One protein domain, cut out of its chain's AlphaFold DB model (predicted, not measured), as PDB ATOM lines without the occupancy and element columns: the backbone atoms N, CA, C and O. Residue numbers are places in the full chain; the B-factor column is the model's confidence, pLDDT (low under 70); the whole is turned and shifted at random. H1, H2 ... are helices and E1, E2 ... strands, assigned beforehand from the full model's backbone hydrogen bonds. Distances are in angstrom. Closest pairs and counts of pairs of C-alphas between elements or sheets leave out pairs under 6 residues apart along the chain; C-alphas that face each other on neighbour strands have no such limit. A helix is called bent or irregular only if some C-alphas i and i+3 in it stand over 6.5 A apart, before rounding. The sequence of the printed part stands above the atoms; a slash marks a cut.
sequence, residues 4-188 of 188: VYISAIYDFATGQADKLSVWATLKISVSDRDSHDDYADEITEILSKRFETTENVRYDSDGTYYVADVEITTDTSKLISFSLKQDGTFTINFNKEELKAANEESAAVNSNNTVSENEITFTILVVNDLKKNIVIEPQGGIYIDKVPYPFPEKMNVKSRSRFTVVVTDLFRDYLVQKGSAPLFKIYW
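This is residues 4 to 188 of the 188 residues of an uncharacterized protein of Fervidobacterium gondwanense DSM 13020 (UniProt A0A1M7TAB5). Two strongly twisted antiparallel sheets stand partly face to face as a sandwich, with H4 standing up from the smaller one and H1 at one side, close to E4 and E6. Toward one end of the long axis H2 covers E2 and E3 of the larger sheet, and H3 packs on H2. The printed part has 185 residues with four named helices and twelve named strands, in the order H1, E1, H2, E2 to E5, H3, E6 to E11, H4, E12. The sheets run E2, E3, E1, E6, E11, E8, E9 and E4, E5, E12, E7, E10; the class is mixed. The whole is compact, with a radius of gyration of the C-alphas of 16.9 A, and elongated, spanning 51 by 33 by 29 A.

H1 is residues 6 to 13, with C-alpha 6 at (64.008, 40.049, 95.624). E1, residues 21 to 29, is 24.2 A long. H2, residues 33 to 48, is 20.2 A long and irregular: C-alphas 38 and 41 are 8.3 A apart, with a kink of 80 degrees near residue 40. E2 is residues 54 to 59; E3, residues 65 to 73, is 22.9 A long and bends by 61 degrees at residue 69. E4 is residues 80 to 84, E5 89 to 94, and H3, residues 96 to 109, is 20.2 A long. E6 is residues 121 to 127, E7 134 to 138, E8 142 to 144, E9 147 to 149, E10 155 to 157 and E11 162 to 167. H4 is residues 169 to 178; E12, residues 180 to 187, is 21.0 A long and ends at C-alpha 187 (61.867, 38.582, 105.668).

In the larger sheet E1 is antiparallel to E3, with N 24 and O 70 2.9 A apart, and to E6, with N 25 and O 123 2.9 A apart. E6 is antiparallel to E11, with N 124 and O 165 2.9 A apart. In the other sheet E12 is antiparallel to E5, with N 181 and O 92 2.9 A apart, and to E7, with N 185 and O 137 2.9 A apart. The sandwich is a jelly roll, one long hairpin wound over both sheets: E5 pairs with E12, E6 with E11, E7 with E10 and E8 with E9. E1, H2 and E2 form a split strand-helix-strand unit, E3 lying between its two strands, with a right-handed crossover. H2 lies over E2 and E3 at a height over the sheet of 9.4 A. H2 and H3 touch at a steep tilt of 47 degrees, opposite ways, with the C-alphas of Ile 46 and Ala 102 closest at 6.1 A. H4 is over E12, the C-alphas of Leu 175 and Ala 181 being closest at 5.4 A. The closest C-alphas of H1 and E4, those of Ala 13 and Leu 84, are 6.3 A apart. Every O i to N i+4 pair is within hydrogen-bond range in H1, H3 and H4, and 8 of 12 in H2.

The C-alphas of Ser 111 and Lys 131, the two farthest apart, are 53.0 A from each other. The printed part has no cut, and the link from H3 to E6, 11 residues, is long. The mean pLDDT of the printed part is 88.8; residues 32 to 37, 61 and 63 are under 70.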
ATOM      1  N   VAL A   4      67.595  45.344  91.167       90.06
ATOM      2  CA  VAL A   4      67.846  44.113  91.922       90.06
ATOM      3  C   VAL A   4      66.518  43.491  92.321       90.06
ATOM      4  O   VAL A   4      65.706  44.126  92.993       90.06
ATOM      5  N   TYR A   5      66.305  42.233  91.956       93.44
ATOM      6  CA  TYR A   5      65.060  41.520  92.229       93.44
ATOM      7  C   TYR A   5      65.137  40.722  93.535       93.44
ATOM      8  O   TYR A   5      66.118  40.023  93.793       93.44
ATOM      9  N   ILE A   6      64.089  40.797  94.360       93.62
ATOM     10  CA  ILE A   6      64.008  40.049  95.624       93.62
ATOM     11  C   ILE A   6      63.997  38.536  95.372       93.62
ATOM     12  O   ILE A   6      64.573  37.800  96.171       93.62
ATOM     13  N   SER A   7      63.390  38.063  94.279       93.25
ATOM     14  CA  SER A   7      63.462  36.650  93.880       93.25
ATOM     15  C   SER A   7      64.900  36.166  93.700       93.25
ATOM     16  O   SER A   7      65.263  35.156  94.286       93.25
ATOM     17  N   ALA A   8      65.750  36.925  93.005       92.38
ATOM     18  CA  ALA A   8      67.158  36.573  92.816       92.38
ATOM     19  C   ALA A   8      67.916  36.485  94.152       92.38
ATOM     20  O   ALA A   8      68.705  35.566  94.371       92.38
ATOM     21  N   ILE A   9      67.637  37.412  95.077       91.94
ATOM     22  CA  ILE A   9      68.198  37.376  96.435       91.94
ATOM     23  C   ILE A   9      67.722  36.120  97.182       91.94
ATOM     24  O   ILE A   9      68.521  35.442  97.823       91.94
ATOM     25  N   TYR A  10      66.433  35.789  97.094       91.69
ATOM     26  CA  TYR A  10      65.852  34.604  97.728       91.69
ATOM     27  C   TYR A  10      66.422  33.296  97.160       91.69
ATOM     28  O   TYR A  10      66.797  32.402  97.925       91.69
ATOM     29  N   ASP A  11      66.529  33.185  95.839       92.31
ATOM     30  CA  ASP A  11      67.056  32.002  95.161       92.31
ATOM     31  C   ASP A  11      68.517  31.768  95.558       92.31
ATOM     32  O   ASP A  11      68.899  30.643  95.883       92.31
ATOM     33  N   PHE A  12      69.319  32.832  95.654       91.38
ATOM     34  CA  PHE A  12      70.687  32.745  96.165       91.38
ATOM     35  C   PHE A  12      70.733  32.360  97.655       91.38
ATOM     36  O   PHE A  12      71.464  31.448  98.037       91.38
ATOM     37  N   ALA A  13      69.907  32.983  98.509       90.00
ATOM     38  CA  ALA A  13      69.855  32.673  99.945       90.00
ATOM     39  C   ALA A  13      69.475  31.214 100.232       90.00
ATOM     40  O   ALA A  13      69.919  30.636 101.226       90.00
ATOM     41  N   THR A  14      68.631  30.629  99.381       89.69
ATOM     42  CA  THR A  14      68.122  29.259  99.523       89.69
ATOM     43  C   THR A  14      68.930  28.219  98.746       89.69
ATOM     44  O   THR A  14      68.596  27.035  98.801       89.69
ATOM     45  N   GLY A  15      70.002  28.630  98.061       88.81
ATOM     46  CA  GLY A  15      70.862  27.743  97.273       88.81
ATOM     47  C   GLY A  15      70.224  27.237  95.975       88.81
ATOM     48  O   GLY A  15      70.676  26.238  95.426       88.81
ATOM     49  N   GLN A  16      69.164  27.890  95.493       91.31
ATOM     50  CA  GLN A  16      68.579  27.637  94.171       91.31
ATOM     51  C   GLN A  16      69.364  28.333  93.050       91.31
ATOM     52  O   GLN A  16      69.252  27.936  91.892       91.31
ATOM     53  N   ALA A  17      70.171  29.340  93.393       89.25
ATOM     54  CA  ALA A  17      71.120  29.988  92.500       89.25
ATOM     55  C   ALA A  17      72.533  29.964  93.100       89.25
ATOM     56  O   ALA A  17      72.726  30.315  94.262       89.25
ATOM     57  N   ASP A  18      73.525  29.610  92.280       83.75
ATOM     58  CA  ASP A  18      74.940  29.561  92.689       83.75
ATOM     59  C   ASP A  18      75.621  30.935  92.670       83.75
ATOM     60  O   ASP A  18      76.699  31.122  93.234       83.75
ATOM     61  N   LYS A  19      75.016  31.901  91.973       85.50
ATOM     62  CA  LYS A  19      75.547  33.251  91.795       85.50
ATOM     63  C   LYS A  19      74.446  34.269  92.022       85.50
ATOM     64  O   LYS A  19      73.314  34.079  91.583       85.50
ATOM     65  N   LEU A  20      74.817  35.372  92.653       89.44
ATOM     66  CA  LEU A  20      74.016  36.579  92.719       89.44
ATOM     67  C   LEU A  20      74.871  37.727  92.189       89.44
ATOM     68  O   LEU A  20      76.086  37.768  92.385       89.44
ATOM     69  N   SER A  21      74.209  38.643  91.509       90.56
ATOM     70  CA  SER A  21      74.789  39.881  91.034       90.56
ATOM     71  C   SER A  21      73.814  41.003  91.356       90.56
ATOM     72  O   SER A  21      72.596  40.847  91.223       90.56
ATOM     73  N   VAL A  22      74.354  42.102  91.862       90.50
ATOM     74  CA  VAL A  22      73.615  43.273  92.298       90.50
ATOM     75  C   VAL A  22      74.188  44.468  91.582       90.50
ATOM     76  O   VAL A  22      75.325  44.870  91.812       90.50
ATOM     77  N   TRP A  23      73.368  45.068  90.738       92.25
ATOM     78  CA  TRP A  23      73.748  46.310  90.112       92.25
ATOM     79  C   TRP A  23      73.479  47.499  91.031       92.25
ATOM     80  O   TRP A  23      72.425  47.595  91.669       92.25
ATOM     81  N   ALA A  24      74.426  48.429  91.058       92.12
ATOM     82  CA  ALA A  24      74.337  49.667  91.812       92.12
ATOM     83  C   ALA A  24      74.826  50.839  90.963       92.12
ATOM     84  O   ALA A  24      75.696  50.683  90.112       92.12
ATOM     85  N   THR A  25      74.315  52.034  91.233       93.75
ATOM     86  CA  THR A  25      74.971  53.258  90.772       93.75
ATOM     87  C   THR A  25      75.994  53.673  91.827       93.75
ATOM     88  O   THR A  25      75.625  54.017  92.955       93.75
ATOM     89  N   LEU A  26      77.270  53.626  91.454       91.50
ATOM     90  CA  LEU A  26      78.399  54.161  92.204       91.50
ATOM     91  C   LEU A  26      78.542  55.650  91.889       91.50
ATOM     92  O   LEU A  26      78.511  56.041  90.726       91.50
ATOM     93  N   LYS A  27      78.750  56.462  92.920       90.25
ATOM     94  CA  LYS A  27      79.261  57.829  92.816       90.25
ATOM     95  C   LYS A  27      80.495  57.928  93.708       90.25
ATOM     96  O   LYS A  27      80.394  57.632  94.894       90.25
ATOM     97  N   ILE A  28      81.633  58.311  93.144       86.69
ATOM     98  CA  ILE A  28      82.905  58.424  93.860       86.69
ATOM     99  C   ILE A  28      83.628  59.694  93.441       86.69
ATOM    100  O   ILE A  28      83.649  60.042  92.264       86.69
ATOM    101  N   SER A  29      84.176  60.405  94.417       83.62
ATOM    102  CA  SER A  29      84.947  61.614  94.154       83.62
ATOM    103  C   SER A  29      86.304  61.270  93.554       83.62
ATOM    104  O   SER A  29      87.009  60.383  94.052       83.62
ATOM    105  N   VAL A  30      86.635  61.979  92.482       76.75
ATOM    106  CA  VAL A  30      87.907  61.941  91.766       76.75
ATOM    107  C   VAL A  30      88.435  63.376  91.688       76.75
ATOM    108  O   VAL A  30      87.674  64.328  91.543       76.75
ATOM    109  N   SER A  31      89.736  63.555  91.899       71.38
ATOM    110  CA  SER A  31      90.329  64.883  92.139       71.38
ATOM    111  C   SER A  31      90.354  65.798  90.901       71.38
ATOM    112  O   SER A  31      90.491  65.297  89.795       71.38
ATOM    113  N   ASP A  32      90.292  67.115  91.167       60.41
ATOM    114  CA  ASP A  32      90.345  68.332  90.318       60.41
ATOM    115  C   ASP A  32      89.736  68.291  88.900       60.41
ATOM    116  O   ASP A  32      90.055  67.459  88.058       60.41
ATOM    117  N   ARG A  33      88.908  69.297  88.599       56.22
ATOM    118  CA  ARG A  33      88.215  69.469  87.315       56.22
ATOM    119  C   ARG A  33      89.184  69.567  86.135       56.22
ATOM    120  O   ARG A  33      88.858  69.095  85.052       56.22
ATOM    121  N   ASP A  34      90.363  70.145  86.342       57.53
ATOM    122  CA  ASP A  34      91.383  70.244  85.293       57.53
ATOM    123  C   ASP A  34      92.017  68.873  84.986       57.53
ATOM    124  O   ASP A  34      92.411  68.607  83.856       57.53
ATOM    125  N   SER A  35      92.037  67.957  85.959       60.81
ATOM    126  CA  SER A  35      92.467  66.568  85.766       60.81
ATOM    127  C   SER A  35      91.399  65.707  85.079       60.81
ATOM    128  O   SER A  35      91.718  64.664  84.513       60.81
ATOM    129  N   HIS A  36      90.127  66.112  85.130       64.00
ATOM    130  CA  HIS A  36      89.022  65.359  84.535       64.00
ATOM    131  C   HIS A  36      89.111  65.318  83.006       64.00
ATOM    132  O   HIS A  36      89.061  64.234  82.429       64.00
ATOM    133  N   ASP A  37      89.252  66.475  82.352       68.06
ATOM    134  CA  ASP A  37      89.223  66.548  80.883       68.06
ATOM    135  C   ASP A  37      90.413  65.811  80.242       68.06
ATOM    136  O   ASP A  37      90.288  65.287  79.134       68.06
ATOM    137  N   ASP A  38      91.531  65.719  80.965       75.56
ATOM    138  CA  ASP A  38      92.777  65.130  80.475       75.56
ATOM    139  C   ASP A  38      92.938  63.635  80.809       75.56
ATOM    140  O   ASP A  38      93.694  62.957  80.114       75.56
ATOM    141  N   TYR A  39      92.260  63.114  81.848       78.75
ATOM    142  CA  TYR A  39      92.513  61.759  82.382       78.75
ATOM    143  C   TYR A  39      91.255  60.896  82.613       78.75
ATOM    144  O   TYR A  39      91.313  59.870  83.300       78.75
ATOM    145  N   ALA A  40      90.091  61.300  82.093       81.12
ATOM    146  CA  ALA A  40      88.827  60.593  82.318       81.12
ATOM    147  C   ALA A  40      88.843  59.122  81.859       81.12
ATOM    148  O   ALA A  40      88.227  58.271  82.515       81.12
ATOM    149  N   ASP A  41      89.524  58.814  80.754       86.62
ATOM    150  CA  ASP A  41      89.598  57.460  80.201       86.62
ATOM    151  C   ASP A  41      90.492  56.563  81.067       86.62
ATOM    152  O   ASP A  41      90.100  55.446  81.414       86.62
ATOM    153  N   GLU A  42      91.642  57.068  81.512       88.50
ATOM    154  CA  GLU A  42      92.570  56.364  82.398       88.50
ATOM    155  C   GLU A  42      91.933  56.070  83.758       88.50
ATOM    156  O   GLU A  42      92.017  54.947  84.258       88.50
ATOM    157  N   ILE A  43      91.241  57.049  84.349       86.25
ATOM    158  CA  ILE A  43      90.515  56.854  85.613       86.25
ATOM    159  C   ILE A  43      89.395  55.826  85.443       86.25
ATOM    160  O   ILE A  43      89.211  54.958  86.302       86.25
ATOM    161  N   THR A  44      88.680  55.869  84.316       89.25
ATOM    162  CA  THR A  44      87.660  54.865  83.993       89.25
ATOM    163  C   THR A  44      88.273  53.476  83.885       89.25
ATOM    164  O   THR A  44      87.712  52.526  84.434       89.25
ATOM    165  N   GLU A  45      89.427  53.336  83.233       91.88
ATOM    166  CA  GLU A  45      90.129  52.061  83.108       91.88
ATOM    167  C   GLU A  45      90.557  51.516  84.480       91.88
ATOM    168  O   GLU A  45      90.331  50.340  84.780       91.88
ATOM    169  N   ILE A  46      91.128  52.370  85.336       91.56
ATOM    170  CA  ILE A  46      91.574  52.009  86.689       91.56
ATOM    171  C   ILE A  46      90.395  51.530  87.538       91.56
ATOM    172  O   ILE A  46      90.474  50.469  88.162       91.56
ATOM    173  N   LEU A  47      89.289  52.279  87.559       90.12
ATOM    174  CA  LEU A  47      88.118  51.929  88.365       90.12
ATOM    175  C   LEU A  47      87.387  50.698  87.820       90.12
ATOM    176  O   LEU A  47      86.958  49.853  88.605       90.12
ATOM    177  N   SER A  48      87.305  50.536  86.497       93.19
ATOM    178  CA  SER A  48      86.602  49.403  85.877       93.19
ATOM    179  C   SER A  48      87.228  48.050  86.229       93.19
ATOM    180  O   SER A  48      86.510  47.061  86.356       93.19
ATOM    181  N   LYS A  49      88.547  47.996  86.474       94.81
ATOM    182  CA  LYS A  49      89.256  46.780  86.930       94.81
ATOM    183  C   LYS A  49      88.760  46.268  88.289       94.81
ATOM    184  O   LYS A  49      88.951  45.096  88.612       94.81
ATOM    185  N   ARG A  50      88.140  47.138  89.093       94.19
ATOM    186  CA  ARG A  50      87.775  46.875  90.494       94.19
ATOM    187  C   ARG A  50      86.361  46.350  90.687       94.19
ATOM    188  O   ARG A  50      86.006  45.982  91.807       94.19
ATOM    189  N   PHE A  51      85.578  46.292  89.616       93.94
ATOM    190  CA  PHE A  51      84.225  45.743  89.596       93.94
ATOM    191  C   PHE A  51      84.163  44.537  88.654       93.94
ATOM    192  O   PHE A  51      85.148  44.203  87.990       93.94
ATOM    193  N   GLU A  52      83.048  43.807  88.658       93.38
ATOM    194  CA  GLU A  52      82.845  42.735  87.674       93.38
ATOM    195  C   GLU A  52      82.564  43.332  86.296       93.38
ATOM    196  O   GLU A  52      83.261  43.040  85.327       93.38
ATOM    197  N   THR A  53      81.604  44.253  86.261       94.00
ATOM    198  CA  THR A  53      81.204  45.001  85.074       94.00
ATOM    199  C   THR A  53      81.006  46.463  85.459       94.00
ATOM    200  O   THR A  53      80.539  46.766  86.559       94.00
ATOM    201  N   THR A  54      81.374  47.375  84.559       94.00
ATOM    202  CA  THR A  54      81.175  48.822  84.710       94.00
ATOM    203  C   THR A  54      80.549  49.369  83.429       94.00
ATOM    204  O   THR A  54      81.084  49.170  82.342       94.00
ATOM    205  N   GLU A  55      79.409  50.045  83.550       94.12
ATOM    206  CA  GLU A  55      78.621  50.587  82.440       94.12
ATOM    207  C   GLU A  55      78.132  52.011  82.732       94.12
ATOM    208  O   GLU A  55      78.176  52.497  83.864       94.12
ATOM    209  N   ASN A  56      77.622  52.687  81.694       91.75
ATOM    210  CA  ASN A  56      77.002  54.017  81.790       91.75
ATOM    211  C   ASN A  56      77.861  55.032  82.563       91.75
ATOM    212  O   ASN A  56      77.340  55.834  83.353       91.75
ATOM    213  N   VAL A  57      79.176  54.960  82.342       90.75
ATOM    214  CA  VAL A  57      80.161  55.844  82.960       90.75
ATOM    215  C   VAL A  57      79.871  57.273  82.539       90.75
ATOM    216  O   VAL A  57      79.652  57.577  81.366       90.75
ATOM    217  N   ARG A  58      79.822  58.146  83.533       89.31
ATOM    218  CA  ARG A  58      79.563  59.569  83.386       89.31
ATOM    219  C   ARG A  58      80.229  60.301  84.534       89.31
ATOM    220  O   ARG A  58      80.415  59.743  85.611       89.31
ATOM    221  N   TYR A  59      80.502  61.570  84.324       83.06
ATOM    222  CA  TYR A  59      80.956  62.457  85.379       83.06
ATOM    223  C   TYR A  59      79.839  63.442  85.710       83.06
ATOM    224  O   TYR A  59      78.957  63.694  84.879       83.06
ATOM    225  N   ASP A  60      79.794  63.929  86.948       80.25
ATOM    226  CA  ASP A  60      78.832  64.973  87.293       80.25
ATOM    227  C   ASP A  60      79.202  66.329  86.669       80.25
ATOM    228  O   ASP A  60      80.247  66.475  86.039       80.25
ATOM    229  N   SER A  61      78.304  67.315  86.765       69.94
ATOM    230  CA  SER A  61      78.426  68.576  86.014       69.94
ATOM    231  C   SER A  61      79.697  69.369  86.312       69.94
ATOM    232  O   SER A  61      80.113  70.174  85.479       69.94
ATOM    233  N   ASP A  62      80.293  69.139  87.481       71.50
ATOM    234  CA  ASP A  62      81.485  69.839  87.946       71.50
ATOM    235  C   ASP A  62      82.756  68.986  87.758       71.50
ATOM    236  O   ASP A  62      83.840  69.407  88.159       71.50
ATOM    237  N   GLY A  63      82.639  67.795  87.147       67.00
ATOM    238  CA  GLY A  63      83.749  66.878  86.851       67.00
ATOM    239  C   GLY A  63      84.383  66.241  88.090       67.00
ATOM    240  O   GLY A  63      85.389  65.551  87.981       67.00
ATOM    241  N   THR A  64      83.805  66.468  89.271       76.81
ATOM    242  CA  THR A  64      84.394  66.082  90.566       76.81
ATOM    243  C   THR A  64      84.029  64.653  90.950       76.81
ATOM    244  O   THR A  64      84.706  64.015  91.751       76.81
ATOM    245  N   TYR A  65      82.944  64.123  90.387       84.12
ATOM    246  CA  TYR A  65      82.493  62.783  90.716       84.12
ATOM    247  C   TYR A  65      82.424  61.891  89.491       84.12
ATOM    248  O   TYR A  65      81.678  62.160  88.552       84.12
ATOM    249  N   TYR A  66      83.126  60.768  89.581       86.62
ATOM    250  CA  TYR A  66      82.932  59.611  88.731       86.62
ATOM    251  C   TYR A  66      81.631  58.916  89.128       86.62
ATOM    252  O   TYR A  66      81.406  58.585  90.297       86.62
ATOM    253  N   VAL A  67      80.757  58.689  88.154       90.69
ATOM    254  CA  VAL A  67      79.486  58.001  88.343       90.69
ATOM    255  C   VAL A  67      79.380  56.870  87.333       90.69
ATOM    256  O   VAL A  67      79.454  57.084  86.128       90.69
ATOM    257  N   ALA A  68      79.142  55.657  87.806       92.44
ATOM    258  CA  ALA A  68      78.975  54.506  86.930       92.44
ATOM    259  C   ALA A  68      77.912  53.560  87.469       92.44
ATOM    260  O   ALA A  68      77.643  53.512  88.671       92.44
ATOM    261  N   ASP A  69      77.306  52.809  86.563       94.62
ATOM    262  CA  ASP A  69      76.527  51.641  86.930       94.62
ATOM    263  C   ASP A  69      77.504  50.465  87.031       94.62
ATOM    264  O   ASP A  69      78.164  50.107  86.061       94.62
ATOM    265  N   VAL A  70      77.642  49.906  88.228       93.94
ATOM    266  CA  VAL A  70      78.600  48.841  88.527       93.94
ATOM    267  C   VAL A  70      77.873  47.568  88.919       93.94
ATOM    268  O   VAL A  70      76.871  47.592  89.642       93.94
ATOM    269  N   GLU A  71      78.410  46.448  88.462       93.94
ATOM    270  CA  GLU A  71      77.991  45.122  88.870       93.94
ATOM    271  C   GLU A  71      78.783  44.691  90.111       93.94
ATOM    272  O   GLU A  71      80.008  44.535  90.077       93.94
ATOM    273  N   ILE A  72      78.072  44.511  91.223       92.56
ATOM    274  CA  ILE A  72      78.611  44.033  92.495       92.56
ATOM    275  C   ILE A  72      78.267  42.551  92.613       92.56
ATOM    276  O   ILE A  72      77.113  42.167  92.440       92.56
ATOM    277  N   THR A  73      79.246  41.714  92.946       92.75
ATOM    278  CA  THR A  73      79.074  40.257  93.074       92.75
ATOM    279  C   THR A  73      79.477  39.778  94.471       92.75
ATOM    280  O   THR A  73      79.750  40.578  95.370       92.75
ATOM    281  N   THR A  74      79.519  38.461  94.679       92.50
ATOM    282  CA  THR A  74      80.057  37.848  95.904       92.50
ATOM    283  C   THR A  74      81.583  37.731  95.920       92.50
ATOM    284  O   THR A  74      82.136  37.191  96.877       92.50
ATOM    285  N   ASP A  75      82.273  38.173  94.866       93.44
ATOM    286  CA  ASP A  75      83.730  38.103  94.781       93.44
ATOM    287  C   ASP A  75      84.383  39.166  95.672       93.44
ATOM    288  O   ASP A  75      84.419  40.353  95.353       93.44
ATOM    289  N   THR A  76      84.942  38.729  96.799       92.88
ATOM    290  CA  THR A  76      85.601  39.608  97.770       92.88
ATOM    291  C   THR A  76      86.917  40.209  97.271       92.88
ATOM    292  O   THR A  76      87.476  41.063  97.954       92.88
ATOM    293  N   SER A  77      87.434  39.774  96.115       93.75
ATOM    294  CA  SER A  77      88.601  40.395  95.480       93.75
ATOM    295  C   SER A  77      88.283  41.741  94.824       93.75
ATOM    296  O   SER A  77      89.201  42.491  94.527       93.75
ATOM    297  N   LYS A  78      87.000  42.079  94.641       94.69
ATOM    298  CA  LYS A  78      86.545  43.362  94.090       94.69
ATOM    299  C   LYS A  78      86.520  44.460  95.154       94.69
ATOM    300  O   LYS A  78      86.420  44.173  96.348       94.69
ATOM    301  N   LEU A  79      86.551  45.728  94.724       92.75
ATOM    302  CA  LEU A  79      86.493  46.892  95.624       92.75
ATOM    303  C   LEU A  79      85.236  46.866  96.499       92.75
ATOM    304  O   LEU A  79      85.296  47.162  97.692       92.75
ATOM    305  N   ILE A  80      84.112  46.468  95.904       92.06
ATOM    306  CA  ILE A  80      82.852  46.231  96.596       92.06
ATOM    307  C   ILE A  80      82.355  44.845  96.237       92.06
ATOM    308  O   ILE A  80      82.333  44.461  95.070       92.06
ATOM    309  N   SER A  81      81.890  44.126  97.247       93.44
ATOM    310  CA  SER A  81      81.165  42.869  97.084       93.44
ATOM    311  C   SER A  81      79.995  42.826  98.053       93.44
ATOM    312  O   SER A  81      79.883  43.668  98.947       93.44
ATOM    313  N   PHE A  82      79.120  41.838  97.915       91.88
ATOM    314  CA  PHE A  82      78.133  41.542  98.943       91.88
ATOM    315  C   PHE A  82      78.284  40.114  99.467       91.88
ATOM    316  O   PHE A  82      78.841  39.227  98.826       91.88
ATOM    317  N   SER A  83      77.750  39.878 100.659       91.81
ATOM    318  CA  SER A  83      77.465  38.541 101.167       91.81
ATOM    319  C   SER A  83      76.018  38.470 101.638       91.81
ATOM    320  O   SER A  83      75.456  39.450 102.132       91.81
ATOM    321  N   LEU A  84      75.395  37.307 101.463       91.94
ATOM    322  CA  LEU A  84      74.020  37.061 101.873       91.94
ATOM    323  C   LEU A  84      73.984  35.860 102.808       91.94
ATOM    324  O   LEU A  84      74.457  34.777 102.470       91.94
ATOM    325  N   LYS A  85      73.417  36.054 103.995       90.44
ATOM    326  CA  LYS A  85      73.155  34.958 104.928       90.44
ATOM    327  C   LYS A  85      71.819  34.297 104.598       90.44
ATOM    328  O   LYS A  85      70.886  34.962 104.155       90.44
ATOM    329  N   GLN A  86      71.693  33.006 104.917       87.19
ATOM    330  CA  GLN A  86      70.435  32.254 104.772       87.19
ATOM    331  C   GLN A  86      69.261  32.878 105.542       87.19
ATOM    332  O   GLN A  86      68.107  32.647 105.205       87.19
ATOM    333  N   ASP A  87      69.543  33.676 106.574       89.12
ATOM    334  CA  ASP A  87      68.528  34.386 107.349       89.12
ATOM    335  C   ASP A  87      68.036  35.687 106.687       89.12
ATOM    336  O   ASP A  87      67.251  36.411 107.297       89.12
ATOM    337  N   GLY A  88      68.520  35.999 105.481       90.25
ATOM    338  CA  GLY A  88      68.127  37.163 104.690       90.25
ATOM    339  C   GLY A  88      68.924  38.427 104.953       90.25
ATOM    340  O   GLY A  88      68.573  39.478 104.418       90.25
ATOM    341  N   THR A  89      69.987  38.352 105.755       93.06
ATOM    342  CA  THR A  89      70.876  39.493 105.996       93.06
ATOM    343  C   THR A  89      71.771  39.742 104.785       93.06
ATOM    344  O   THR A  89      72.690  38.962 104.521       93.06
ATOM    345  N   PHE A  90      71.529  40.851 104.086       92.00
ATOM    346  CA  PHE A  90      72.350  41.348 102.987       92.00
ATOM    347  C   PHE A  90      73.457  42.249 103.546       92.00
ATOM    348  O   PHE A  90      73.178  43.224 104.242       92.00
ATOM    349  N   THR A  91      74.717  41.927 103.270       92.75
ATOM    350  CA  THR A  91      75.905  42.626 103.789       92.75
ATOM    351  C   THR A  91      76.736  43.144 102.630       92.75
ATOM    352  O   THR A  91      76.986  42.395 101.695       92.75
ATOM    353  N   ILE A  92      77.189  44.395 102.700       92.62
ATOM    354  CA  ILE A  92      78.177  44.947 101.766       92.62
ATOM    355  C   ILE A  92      79.564  44.765 102.380       92.62
ATOM    356  O   ILE A  92      79.744  45.003 103.577       92.62
ATOM    357  N   ASN A  93      80.538  44.372 101.565       93.69
ATOM    358  CA  ASN A  93      81.949  44.336 101.923       93.69
ATOM    359  C   ASN A  93      82.726  45.359 101.090       93.69
ATOM    360  O   ASN A  93      82.410  45.593  99.924       93.69
ATOM    361  N   PHE A  94      83.755  45.932 101.700       93.25
ATOM    362  CA  PHE A  94      84.649  46.921 101.127       93.25
ATOM    363  C   PHE A  94      86.089  46.427 101.212       93.25
ATOM    364  O   PHE A  94      86.587  46.115 102.298       93.25
ATOM    365  N   ASN A  95      86.761  46.370 100.066       94.31
ATOM    366  CA  ASN A  95      88.144  45.937  99.972       94.31
ATOM    367  C   ASN A  95      89.082  47.152  99.905       94.31
ATOM    368  O   ASN A  95      89.261  47.775  98.860       94.31
ATOM    369  N   LYS A  96      89.702  47.473 101.045       91.44
ATOM    370  CA  LYS A  96      90.651  48.592 101.164       91.44
ATOM    371  C   LYS A  96      91.877  48.453 100.277       91.44
ATOM    372  O   LYS A  96      92.389  49.465  99.812       91.44
ATOM    373  N   GLU A  97      92.364  47.232 100.081       93.88
ATOM    374  CA  GLU A  97      93.574  47.005  99.290       93.88
ATOM    375  C   GLU A  97      93.316  47.323  97.816       93.88
ATOM    376  O   GLU A  97      94.157  47.936  97.168       93.88
ATOM    377  N   GLU A  98      92.115  47.028  97.314       94.19
ATOM    378  CA  GLU A  98      91.711  47.413  95.957       94.19
ATOM    379  C   GLU A  98      91.572  48.927  95.796       94.19
ATOM    380  O   GLU A  98      91.967  49.472  94.764       94.19
ATOM    381  N   LEU A  99      91.065  49.634  96.815       90.50
ATOM    382  CA  LEU A  99      91.048  51.097  96.779       90.50
ATOM    383  C   LEU A  99      92.471  51.660  96.788       90.50
ATOM    384  O   LEU A  99      92.786  52.587  96.043       90.50
ATOM    385  N   LYS A 100      93.335  51.111  97.641       91.75
ATOM    386  CA  LYS A 100      94.733  51.519  97.727       91.75
ATOM    387  C   LYS A 100      95.443  51.308  96.389       91.75
ATOM    388  O   LYS A 100      96.091  52.233  95.915       91.75
ATOM    389  N   ALA A 101      95.249  50.156  95.752       93.38
ATOM    390  CA  ALA A 101      95.781  49.870  94.424       93.38
ATOM    391  C   ALA A 101      95.237  50.844  93.363       93.38
ATOM    392  O   ALA A 101      96.001  51.348  92.546       93.38
ATOM    393  N   ALA A 102      93.940  51.176  93.398       90.94
ATOM    394  CA  ALA A 102      93.365  52.190  92.511       90.94
ATOM    395  C   ALA A 102      94.010  53.574  92.712       90.94
ATOM    396  O   ALA A 102      94.295  54.264  91.734       90.94
ATOM    397  N   ASN A 103      94.287  53.965  93.956       89.69
ATOM    398  CA  ASN A 103      94.979  55.216  94.271       89.69
ATOM    399  C   ASN A 103      96.450  55.209  93.830       89.69
ATOM    400  O   ASN A 103      96.926  56.211  93.308       89.69
ATOM    401  N   GLU A 104      97.163  54.095  93.999       91.81
ATOM    402  CA  GLU A 104      98.544  53.940  93.525       91.81
ATOM    403  C   GLU A 104      98.630  54.023  91.990       91.81
ATOM    404  O   GLU A 104      99.489  54.731  91.463       91.81
ATOM    405  N   GLU A 105      97.711  53.370  91.269       91.81
ATOM    406  CA  GLU A 105      97.614  53.467  89.805       91.81
ATOM    407  C   GLU A 105      97.224  54.882  89.350       91.81
ATOM    408  O   GLU A 105      97.828  55.414  88.419       91.81
ATOM    409  N   SER A 106      96.280  55.530  90.040       86.75
ATOM    410  CA  SER A 106      95.853  56.903  89.718       86.75
ATOM    411  C   SER A 106      96.991  57.907  89.906       86.75
ATOM    412  O   SER A 106      97.231  58.738  89.031       86.75
ATOM    413  N   ALA A 107      97.752  57.781  90.997       86.38
ATOM    414  CA  ALA A 107      98.898  58.636  91.292       86.38
ATOM    415  C   ALA A 107     100.044  58.482  90.276       86.38
ATOM    416  O   ALA A 107     100.819  59.420  90.078       86.38
ATOM    417  N   ALA A 108     100.163  57.316  89.631       86.94
ATOM    418  CA  ALA A 108     101.139  57.080  88.568       86.94
ATOM    419  C   ALA A 108     100.774  57.795  87.254       86.94
ATOM    420  O   ALA A 108     101.673  58.155  86.497       86.94
ATOM    421  N   VAL A 109      99.479  58.016  87.000       84.44
ATOM    422  CA  VAL A 109      98.986  58.816  85.865       84.44
ATOM    423  C   VAL A 109      99.176  60.305  86.153       84.44
ATOM    424  O   VAL A 109      99.756  61.033  85.351       84.44
ATOM    425  N   ASN A 110      98.736  60.749  87.330       79.00
ATOM    426  CA  ASN A 110      98.911  62.112  87.814       79.00
ATOM    427  C   ASN A 110      98.932  62.088  89.343       79.00
ATOM    428  O   ASN A 110      97.989  61.619  89.974       79.00
ATOM    429  N   SER A 111      99.980  62.643  89.954       75.56
ATOM    430  CA  SER A 111     100.157  62.646  91.412       75.56
ATOM    431  C   SER A 111      99.035  63.351  92.181       75.56
ATOM    432  O   SER A 111      98.919  63.166  93.390       75.56
ATOM    433  N   ASN A 112      98.238  64.173  91.497       71.50
ATOM    434  CA  ASN A 112      97.095  64.875  92.067       71.50
ATOM    435  C   ASN A 112      95.793  64.067  91.968       71.50
ATOM    436  O   ASN A 112      94.809  64.451  92.595       71.50
ATOM    437  N   ASN A 113      95.769  62.959  91.219       72.88
ATOM    438  CA  ASN A 113      94.588  62.116  91.075       72.88
ATOM    439  C   ASN A 113      94.458  61.182  92.274       72.88
ATOM    440  O   ASN A 113      95.248  60.255  92.459       72.88
ATOM    441  N   THR A 114      93.417  61.406  93.068       74.06
ATOM    442  CA  THR A 114      93.034  60.521  94.166       74.06
ATOM    443  C   THR A 114      91.554  60.177  94.098       74.06
ATOM    444  O   THR A 114      90.713  60.996  93.715       74.06
ATOM    445  N   VAL A 115      91.257  58.943  94.481       79.75
ATOM    446  CA  VAL A 115      89.927  58.378  94.654       79.75
ATOM    447  C   VAL A 115      89.623  58.385  96.154       79.75
ATOM    448  O   VAL A 115      90.262  57.676  96.940       79.75
ATOM    449  N   SER A 116      88.662  59.211  96.568       77.75
ATOM    450  CA  SER A 116      88.376  59.441  97.991       77.75
ATOM    451  C   SER A 116      87.409  58.402  98.564       77.75
ATOM    452  O   SER A 116      86.244  58.337  98.165       77.75
ATOM    453  N   GLU A 117      87.851  57.646  99.579       76.25
ATOM    454  CA  GLU A 117      86.973  56.747 100.352       76.25
ATOM    455  C   GLU A 117      85.876  57.481 101.122       76.25
ATOM    456  O   GLU A 117      84.832  56.900 101.406       76.25
ATOM    457  N   ASN A 118      86.092  58.765 101.417       77.62
ATOM    458  CA  ASN A 118      85.168  59.604 102.177       77.62
ATOM    459  C   ASN A 118      84.024  60.150 101.323       77.62
ATOM    460  O   ASN A 118      83.160  60.845 101.841       77.62
ATOM    461  N   GLU A 119      84.008  59.873 100.023       81.00
ATOM    462  CA  GLU A 119      82.994  60.390  99.103       81.00
ATOM    463  C   GLU A 119      82.469  59.291  98.173       81.00
ATOM    464  O   GLU A 119      82.112  59.534  97.022       81.00
ATOM    465  N   ILE A 120      82.409  58.063  98.693       84.31
ATOM    466  CA  ILE A 120      81.791  56.921  98.022       84.31
ATOM    467  C   ILE A 120      80.311  56.846  98.396       84.31
ATOM    468  O   ILE A 120      79.957  56.723  99.568       84.31
ATOM    469  N   THR A 121      79.436  56.861  97.397       86.94
ATOM    470  CA  THR A 121      77.997  56.632  97.553       86.94
ATOM    471  C   THR A 121      77.538  55.507  96.634       86.94
ATOM    472  O   THR A 121      77.881  55.469  95.454       86.94
ATOM    473  N   PHE A 122      76.698  54.625  97.171       87.81
ATOM    474  CA  PHE A 122      76.011  53.572  96.428       87.81
ATOM    475  C   PHE A 122      74.513  53.805  96.452       87.81
ATOM    476  O   PHE A 122      73.932  54.063  97.509       87.81
ATOM    477  N   THR A 123      73.895  53.662  95.285       92.38
ATOM    478  CA  THR A 123      72.444  53.634  95.134       92.38
ATOM    479  C   THR A 123      72.021  52.308  94.521       92.38
ATOM    480  O   THR A 123      72.496  51.947  93.445       92.38
ATOM    481  N   ILE A 124      71.117  51.591  95.187       92.75
ATOM    482  CA  ILE A 124      70.591  50.298  94.736       92.75
ATOM    483  C   ILE A 124      69.078  50.426  94.569       92.75
ATOM    484  O   ILE A 124      68.386  50.831  95.505       92.75
ATOM    485  N   LEU A 125      68.547  50.065  93.400       94.50
ATOM    486  CA  LEU A 125      67.104  49.938  93.193       94.50
ATOM    487  C   LEU A 125      66.684  48.499  93.467       94.50
ATOM    488  O   LEU A 125      67.061  47.598  92.726       94.50
ATOM    489  N   VAL A 126      65.877  48.278  94.498       94.00
ATOM    490  CA  VAL A 126      65.381  46.944  94.842       94.00
ATOM    491  C   VAL A 126      63.918  46.819  94.435       94.00
ATOM    492  O   VAL A 126      63.100  47.695  94.719       94.00
ATOM    493  N   VAL A 127      63.575  45.714  93.781       95.44
ATOM    494  CA  VAL A 127      62.241  45.401  93.273       95.44
ATOM    495  C   VAL A 127      61.710  44.169  93.995       95.44
ATOM    496  O   VAL A 127      62.250  43.072  93.861       95.44
ATOM    497  N   ASN A 128      60.612  44.331  94.735       95.62
ATOM    498  CA  ASN A 128      59.843  43.193  95.222       95.62
ATOM    499  C   ASN A 128      58.973  42.643  94.088       95.62
ATOM    500  O   ASN A 128      57.814  43.023  93.933       95.62
ATOM    501  N   ASP A 129      59.529  41.736  93.300       95.81
ATOM    502  CA  ASP A 129      58.845  41.045  92.210       95.81
ATOM    503  C   ASP A 129      58.008  39.841  92.675       95.81
ATOM    504  O   ASP A 129      57.254  39.255  91.892       95.81
ATOM    505  N   LEU A 130      58.060  39.504  93.966       94.06
ATOM    506  CA  LEU A 130      57.251  38.434  94.531       94.06
ATOM    507  C   LEU A 130      55.758  38.784  94.490       94.06
ATOM    508  O   LEU A 130      55.335  39.937  94.609       94.06
ATOM    509  N   LYS A 131      54.913  37.751  94.423       94.19
ATOM    510  CA  LYS A 131      53.440  37.871  94.487       94.19
ATOM    511  C   LYS A 131      52.900  38.171  95.897       94.19
ATOM    512  O   LYS A 131      51.693  38.099  96.112       94.19
ATOM    513  N   LYS A 132      53.777  38.463  96.859       94.44
ATOM    514  CA  LYS A 132      53.447  38.736  98.262       94.44
ATOM    515  C   LYS A 132      54.186  39.971  98.767       94.44
ATOM    516  O   LYS A 132      55.191  40.389  98.193       94.44
ATOM    517  N   ASN A 133      53.658  40.558  99.834       96.19
ATOM    518  CA  ASN A 133      54.384  41.581 100.576       96.19
ATOM    519  C   ASN A 133      55.545  40.920 101.322       96.19
ATOM    520  O   ASN A 133      55.419  39.776 101.758       96.19
ATOM    521  N   ILE A 134      56.634  41.661 101.486       95.50
ATOM    522  CA  ILE A 134      57.782  41.265 102.304       95.50
ATOM    523  C   ILE A 134      58.000  42.308 103.394       95.50
ATOM    524  O   ILE A 134      57.516  43.440 103.292       95.50
ATOM    525  N   VAL A 135      58.759  41.937 104.417       96.31
ATOM    526  CA  VAL A 135      59.280  42.897 105.390       96.31
ATOM    527  C   VAL A 135      60.766  43.057 105.134       96.31
ATOM    528  O   VAL A 135      61.463  42.072 104.911       96.31
ATOM    529  N   ILE A 136      61.260  44.287 105.185       95.44
ATOM    530  CA  ILE A 136      62.694  44.556 105.253       95.44
ATOM    531  C   ILE A 136      63.003  45.305 106.544       95.44
ATOM    532  O   ILE A 136      62.172  46.056 107.050       95.44
ATOM    533  N   GLU A 137      64.191  45.082 107.083       95.75
ATOM    534  CA  GLU A 137      64.723  45.780 108.247       95.75
ATOM    535  C   GLU A 137      66.102  46.340 107.873       95.75
ATOM    536  O   GLU A 137      67.092  45.597 107.895       95.75
ATOM    537  N   PRO A 138      66.178  47.625 107.481       93.81
ATOM    538  CA  PRO A 138      67.424  48.386 107.408       93.81
ATOM    539  C   PRO A 138      68.260  48.147 108.653       93.81
ATOM    540  O   PRO A 138      67.711  48.107 109.743       93.81
ATOM    541  N   GLN A 139      69.573  47.999 108.526       90.19
ATOM    542  CA  GLN A 139      70.429  47.755 109.695       90.19
ATOM    543  C   GLN A 139      71.092  49.045 110.218       90.19
ATOM    544  O   GLN A 139      71.973  48.993 111.073       90.19
ATOM    545  N   GLY A 140      70.605  50.204 109.757       84.25
ATOM    546  CA  GLY A 140      71.055  51.541 110.149       84.25
ATOM    547  C   GLY A 140      71.912  52.225 109.082       84.25
ATOM    548  O   GLY A 140      72.500  51.576 108.220       84.25
ATOM    549  N   GLY A 141      71.978  53.558 109.135       85.00
ATOM    550  CA  GLY A 141      72.864  54.352 108.279       85.00
ATOM    551  C   GLY A 141      72.503  54.342 106.787       85.00
ATOM    552  O   GLY A 141      73.375  54.546 105.943       85.00
ATOM    553  N   ILE A 142      71.235  54.143 106.431       91.56
ATOM    554  CA  ILE A 142      70.788  54.193 105.032       91.56
ATOM    555  C   ILE A 142      69.549  55.069 104.861       91.56
ATOM    556  O   ILE A 142      68.815  55.325 105.813       91.56
ATOM    557  N   TYR A 143      69.305  55.509 103.633       93.00
ATOM    558  CA  TYR A 143      68.033  56.072 103.202       93.00
ATOM    559  C   TYR A 143      67.279  55.050 102.361       93.00
ATOM    560  O   TYR A 143      67.867  54.433 101.472       93.00
ATOM    561  N   ILE A 144      65.974  54.928 102.592       93.56
ATOM    562  CA  ILE A 144      65.058  54.218 101.699       93.56
ATOM    563  C   ILE A 144      64.062  55.221 101.138       93.56
ATOM    564  O   ILE A 144      63.368  55.890 101.895       93.56
ATOM    565  N   ASP A 145      64.025  55.366  99.813       93.50
ATOM    566  CA  ASP A 145      63.171  56.340  99.115       93.50
ATOM    567  C   ASP A 145      63.259  57.755  99.723       93.50
ATOM    568  O   ASP A 145      62.264  58.462  99.881       93.50
ATOM    569  N   LYS A 146      64.492  58.177 100.050       92.19
ATOM    570  CA  LYS A 146      64.842  59.460 100.696       92.19
ATOM    571  C   LYS A 146      64.401  59.599 102.161       92.19
ATOM    572  O   LYS A 146      64.634  60.649 102.757       92.19
ATOM    573  N   VAL A 147      63.821  58.565 102.762       92.88
ATOM    574  CA  VAL A 147      63.509  58.514 104.196       92.88
ATOM    575  C   VAL A 147      64.713  57.936 104.951       92.88
ATOM    576  O   VAL A 147      65.182  56.860 104.578       92.88
ATOM    577  N   PRO A 148      65.256  58.625 105.973       92.00
ATOM    578  CA  PRO A 148      66.392  58.123 106.743       92.00
ATOM    579  C   PRO A 148      65.987  56.971 107.667       92.00
ATOM    580  O   PRO A 148      65.009  57.079 108.402       92.00
ATOM    581  N   TYR A 149      66.811  55.925 107.704       92.94
ATOM    582  CA  TYR A 149      66.724  54.806 108.644       92.94
ATOM    583  C   TYR A 149      67.999  54.756 109.500       92.94
ATOM    584  O   TYR A 149      68.932  54.004 109.197       92.94
ATOM    585  N   PRO A 150      68.089  55.586 110.559       87.94
ATOM    586  CA  PRO A 150      69.268  55.635 111.424       87.94
ATOM    587  C   PRO A 150      69.398  54.398 112.323       87.94
ATOM    588  O   PRO A 150      70.505  54.068 112.739       87.94
ATOM    589  N   PHE A 151      68.291  53.703 112.595       88.12
ATOM    590  CA  PHE A 151      68.228  52.513 113.443       88.12
ATOM    591  C   PHE A 151      67.458  51.386 112.747       88.12
ATOM    592  O   PHE A 151      66.690  51.668 111.821       88.12
ATOM    593  N   PRO A 152      67.618  50.130 113.200       91.44
ATOM    594  CA  PRO A 152      66.832  49.029 112.676       91.44
ATOM    595  C   PRO A 152      65.336  49.200 112.910       91.44
ATOM    596  O   PRO A 152      64.870  49.260 114.048       91.44
ATOM    597  N   GLU A 153      64.584  49.265 111.814       92.25
ATOM    598  CA  GLU A 153      63.132  49.402 111.830       92.25
ATOM    599  C   GLU A 153      62.509  48.570 110.711       92.25
ATOM    600  O   GLU A 153      62.894  48.658 109.550       92.25
ATOM    601  N   LYS A 154      61.511  47.755 111.047       94.94
ATOM    602  CA  LYS A 154      60.813  46.937 110.055       94.94
ATOM    603  C   LYS A 154      59.874  47.788 109.216       94.94
ATOM    604  O   LYS A 154      59.009  48.476 109.751       94.94
ATOM    605  N   MET A 155      59.952  47.633 107.901       94.69
ATOM    606  CA  MET A 155      59.013  48.234 106.961       94.69
ATOM    607  C   MET A 155      58.440  47.194 106.002       94.69
ATOM    608  O   MET A 155      59.113  46.253 105.582       94.69
ATOM    609  N   ASN A 156      57.168  47.372 105.648       95.69
ATOM    610  CA  ASN A 156      56.488  46.519 104.682       95.69
ATOM    611  C   ASN A 156      56.755  47.019 103.262       95.69
ATOM    612  O   ASN A 156      56.436  48.161 102.934       95.69
ATOM    613  N   VAL A 157      57.237  46.131 102.399       95.44
ATOM    614  CA  VAL A 157      57.373  46.378 100.964       95.44
ATOM    615  C   VAL A 157      56.255  45.628 100.253       95.44
ATOM    616  O   VAL A 157      56.119  44.407 100.368       95.44
ATOM    617  N   LYS A 158      55.409  46.366  99.528       96.44
ATOM    618  CA  LYS A 158      54.256  45.784  98.830       96.44
ATOM    619  C   LYS A 158      54.719  44.874  97.692       96.44
ATOM    620  O   LYS A 158      55.794  45.058  97.123       96.44
ATOM    621  N   SER A 159      53.895  43.893  97.339       95.31
ATOM    622  CA  SER A 159      54.102  43.117  96.112       95.31
ATOM    623  C   SER A 159      54.190  44.052  94.901       95.31
ATOM    624  O   SER A 159      53.402  44.995  94.786       95.31
ATOM    625  N   ARG A 160      55.141  43.783  94.001       92.81
ATOM    626  CA  ARG A 160      55.410  44.552  92.771       92.81
ATOM    627  C   ARG A 160      55.783  46.017  93.006       92.81
ATOM    628  O   ARG A 160      55.655  46.830  92.093       92.81
ATOM    629  N   SER A 161      56.218  46.372  94.215       95.56
ATOM    630  CA  SER A 161      56.778  47.697  94.495       95.56
ATOM    631  C   SER A 161      58.299  47.686  94.430       95.56
ATOM    632  O   SER A 161      58.931  46.646  94.615       95.56
ATOM    633  N   ARG A 162      58.870  48.864  94.206       95.19
ATOM    634  CA  ARG A 162      60.310  49.110  94.219       95.19
ATOM    635  C   ARG A 162      60.651  50.148  95.275       95.19
ATOM    636  O   ARG A 162      59.810  50.996  95.564       95.19
ATOM    637  N   PHE A 163      61.866  50.080  95.789       94.38
ATOM    638  CA  PHE A 163      62.417  51.052  96.720       94.38
ATOM    639  C   PHE A 163      63.899  51.264  96.424       94.38
ATOM    640  O   PHE A 163      64.599  50.354  95.977       94.38
ATOM    641  N   THR A 164      64.378  52.480  96.646       95.00
ATOM    642  CA  THR A 164      65.778  52.845  96.430       95.00
ATOM    643  C   THR A 164      66.507  52.885  97.758       95.00
ATOM    644  O   THR A 164      66.066  53.592  98.660       95.00
ATOM    645  N   VAL A 165      67.632  52.184  97.860       93.19
ATOM    646  CA  VAL A 165      68.537  52.228  99.011       93.19
ATOM    647  C   VAL A 165      69.725  53.122  98.677       93.19
ATOM    648  O   VAL A 165      70.382  52.905  97.661       93.19
ATOM    649  N   VAL A 166      70.013  54.097  99.536       93.00
ATOM    650  CA  VAL A 166      71.209  54.949  99.451       93.00
ATOM    651  C   VAL A 166      71.975  54.854 100.764       93.00
ATOM    652  O   VAL A 166      71.385  55.009 101.834       93.00
ATOM    653  N   VAL A 167      73.279  54.601 100.703       88.12
ATOM    654  CA  VAL A 167      74.133  54.574 101.903       88.12
ATOM    655  C   VAL A 167      74.404  55.992 102.418       88.12
ATOM    656  O   VAL A 167      74.621  56.906 101.628       88.12
ATOM    657  N   THR A 168      74.368  56.189 103.740       84.31
ATOM    658  CA  THR A 168      74.760  57.464 104.373       84.31
ATOM    659  C   THR A 168      76.277  57.557 104.535       84.31
ATOM    660  O   THR A 168      76.964  56.534 104.557       84.31
ATOM    661  N   ASP A 169      76.775  58.770 104.784       85.56
ATOM    662  CA  ASP A 169      78.161  59.015 105.200       85.56
ATOM    663  C   ASP A 169      78.566  58.154 106.403       85.56
ATOM    664  O   ASP A 169      79.615  57.523 106.393       85.56
ATOM    665  N   LEU A 170      77.689  58.034 107.407       84.56
ATOM    666  CA  LEU A 170      77.952  57.226 108.599       84.56
ATOM    667  C   LEU A 170      78.135  55.738 108.263       84.56
ATOM    668  O   LEU A 170      79.007  55.071 108.820       84.56
ATOM    669  N   PHE A 171      77.305  55.206 107.363       86.88
ATOM    670  CA  PHE A 171      77.422  53.816 106.925       86.88
ATOM    671  C   PHE A 171      78.680  53.598 106.101       86.88
ATOM    672  O   PHE A 171      79.360  52.598 106.306       86.88
ATOM    673  N   ARG A 172      79.008  54.535 105.206       88.88
ATOM    674  CA  ARG A 172      80.255  54.517 104.441       88.88
ATOM    675  C   ARG A 172      81.458  54.521 105.375       88.88
ATOM    676  O   ARG A 172      82.289  53.634 105.252       88.88
ATOM    677  N   ASP A 173      81.530  55.440 106.331       87.88
ATOM    678  CA  ASP A 173      82.661  55.546 107.257       87.88
ATOM    679  C   ASP A 173      82.821  54.260 108.080       87.88
ATOM    680  O   ASP A 173      83.931  53.757 108.264       87.88
ATOM    681  N   TYR A 174      81.707  53.669 108.524       88.75
ATOM    682  CA  TYR A 174      81.720  52.379 109.207       88.75
ATOM    683  C   TYR A 174      82.163  51.234 108.283       88.75
ATOM    684  O   TYR A 174      83.000  50.421 108.675       88.75
ATOM    685  N   LEU A 175      81.633  51.169 107.058       90.38
ATOM    686  CA  LEU A 175      81.967  50.162 106.051       90.38
ATOM    687  C   LEU A 175      83.448  50.233 105.677       90.38
ATOM    688  O   LEU A 175      84.125  49.208 105.690       90.38
ATOM    689  N   VAL A 176      83.962  51.434 105.414       88.44
ATOM    690  CA  VAL A 176      85.382  51.685 105.184       88.44
ATOM    691  C   VAL A 176      86.150  51.252 106.421       88.44
ATOM    692  O   VAL A 176      87.025  50.410 106.316       88.44
ATOM    693  N   GLN A 177      85.812  51.693 107.633       89.88
ATOM    694  CA  GLN A 177      86.578  51.321 108.825       89.88
ATOM    695  C   GLN A 177      86.618  49.802 109.081       89.88
ATOM    696  O   GLN A 177      87.687  49.276 109.406       89.88
ATOM    697  N   LYS A 178      85.483  49.108 108.952       92.62
ATOM    698  CA  LYS A 178      85.302  47.698 109.345       92.62
ATOM    699  C   LYS A 178      85.475  46.695 108.209       92.62
ATOM    700  O   LYS A 178      85.586  45.505 108.489       92.62
ATOM    701  N   GLY A 179      85.463  47.143 106.959       92.25
ATOM    702  CA  GLY A 179      85.517  46.307 105.758       92.25
ATOM    703  C   GLY A 179      84.206  45.590 105.422       92.25
ATOM    704  O   GLY A 179      84.071  45.071 104.323       92.25
ATOM    705  N   SER A 180      83.220  45.547 106.322       93.50
ATOM    706  CA  SER A 180      81.888  45.011 106.021       93.50
ATOM    707  C   SER A 180      80.814  45.613 106.922       93.50
ATOM    708  O   SER A 180      81.073  45.954 108.081       93.50
ATOM    709  N   ALA A 181      79.602  45.743 106.387       92.62
ATOM    710  CA  ALA A 181      78.452  46.268 107.108       92.62
ATOM    711  C   ALA A 181      77.141  45.643 106.593       92.62
ATOM    712  O   ALA A 181      76.935  45.559 105.376       92.62
ATOM    713  N   PRO A 182      76.243  45.193 107.488       92.81
ATOM    714  CA  PRO A 182      74.936  44.702 107.080       92.81
ATOM    715  C   PRO A 182      74.092  45.878 106.572       92.81
ATOM    716  O   PRO A 182      73.993  46.894 107.246       92.81
ATOM    717  N   LEU A 183      73.494  45.749 105.390       91.44
ATOM    718  CA  LEU A 183      72.713  46.806 104.745       91.44
ATOM    719  C   LEU A 183      71.245  46.747 105.184       91.44
ATOM    720  O   LEU A 183      70.697  47.686 105.761       91.44
ATOM    721  N   PHE A 184      70.608  45.604 104.943       92.94
ATOM    722  CA  PHE A 184      69.250  45.308 105.380       92.94
ATOM    723  C   PHE A 184      69.066  43.801 105.546       92.94
ATOM    724  O   PHE A 184      69.799  42.989 104.975       92.94
ATOM    725  N   LYS A 185      68.044  43.423 106.306       94.81
ATOM    726  CA  LYS A 185      67.551  42.054 106.408       94.81
ATOM    727  C   LYS A 185      66.202  41.937 105.715       94.81
ATOM    728  O   LYS A 185      65.326  42.764 105.954       94.81
ATOM    729  N   ILE A 186      66.028  40.922 104.875       94.06
ATOM    730  CA  ILE A 186      64.748  40.626 104.221       94.06
ATOM    731  C   ILE A 186      64.060  39.476 104.956       94.06
ATOM    732  O   ILE A 186      64.678  38.460 105.262       94.06
ATOM    733  N   TYR A 187      62.763  39.631 105.199       93.75
ATOM    734  CA  TYR A 187      61.867  38.582 105.668       93.75
ATOM    735  C   TYR A 187      60.871  38.281 104.547       93.75
ATOM    736  O   TYR A 187      60.006  39.107 104.232       93.75
ATOM    737  N   TRP A 188      61.035  37.113 103.930       84.25
ATOM    738  CA  TRP A 188      60.238  36.638 102.800       84.25
ATOM    739  C   TRP A 188      59.059  35.773 103.231       84.25
ATOM    740  O   TRP A 188      59.208  34.859 104.066       84.25
TER     741      TRP A 188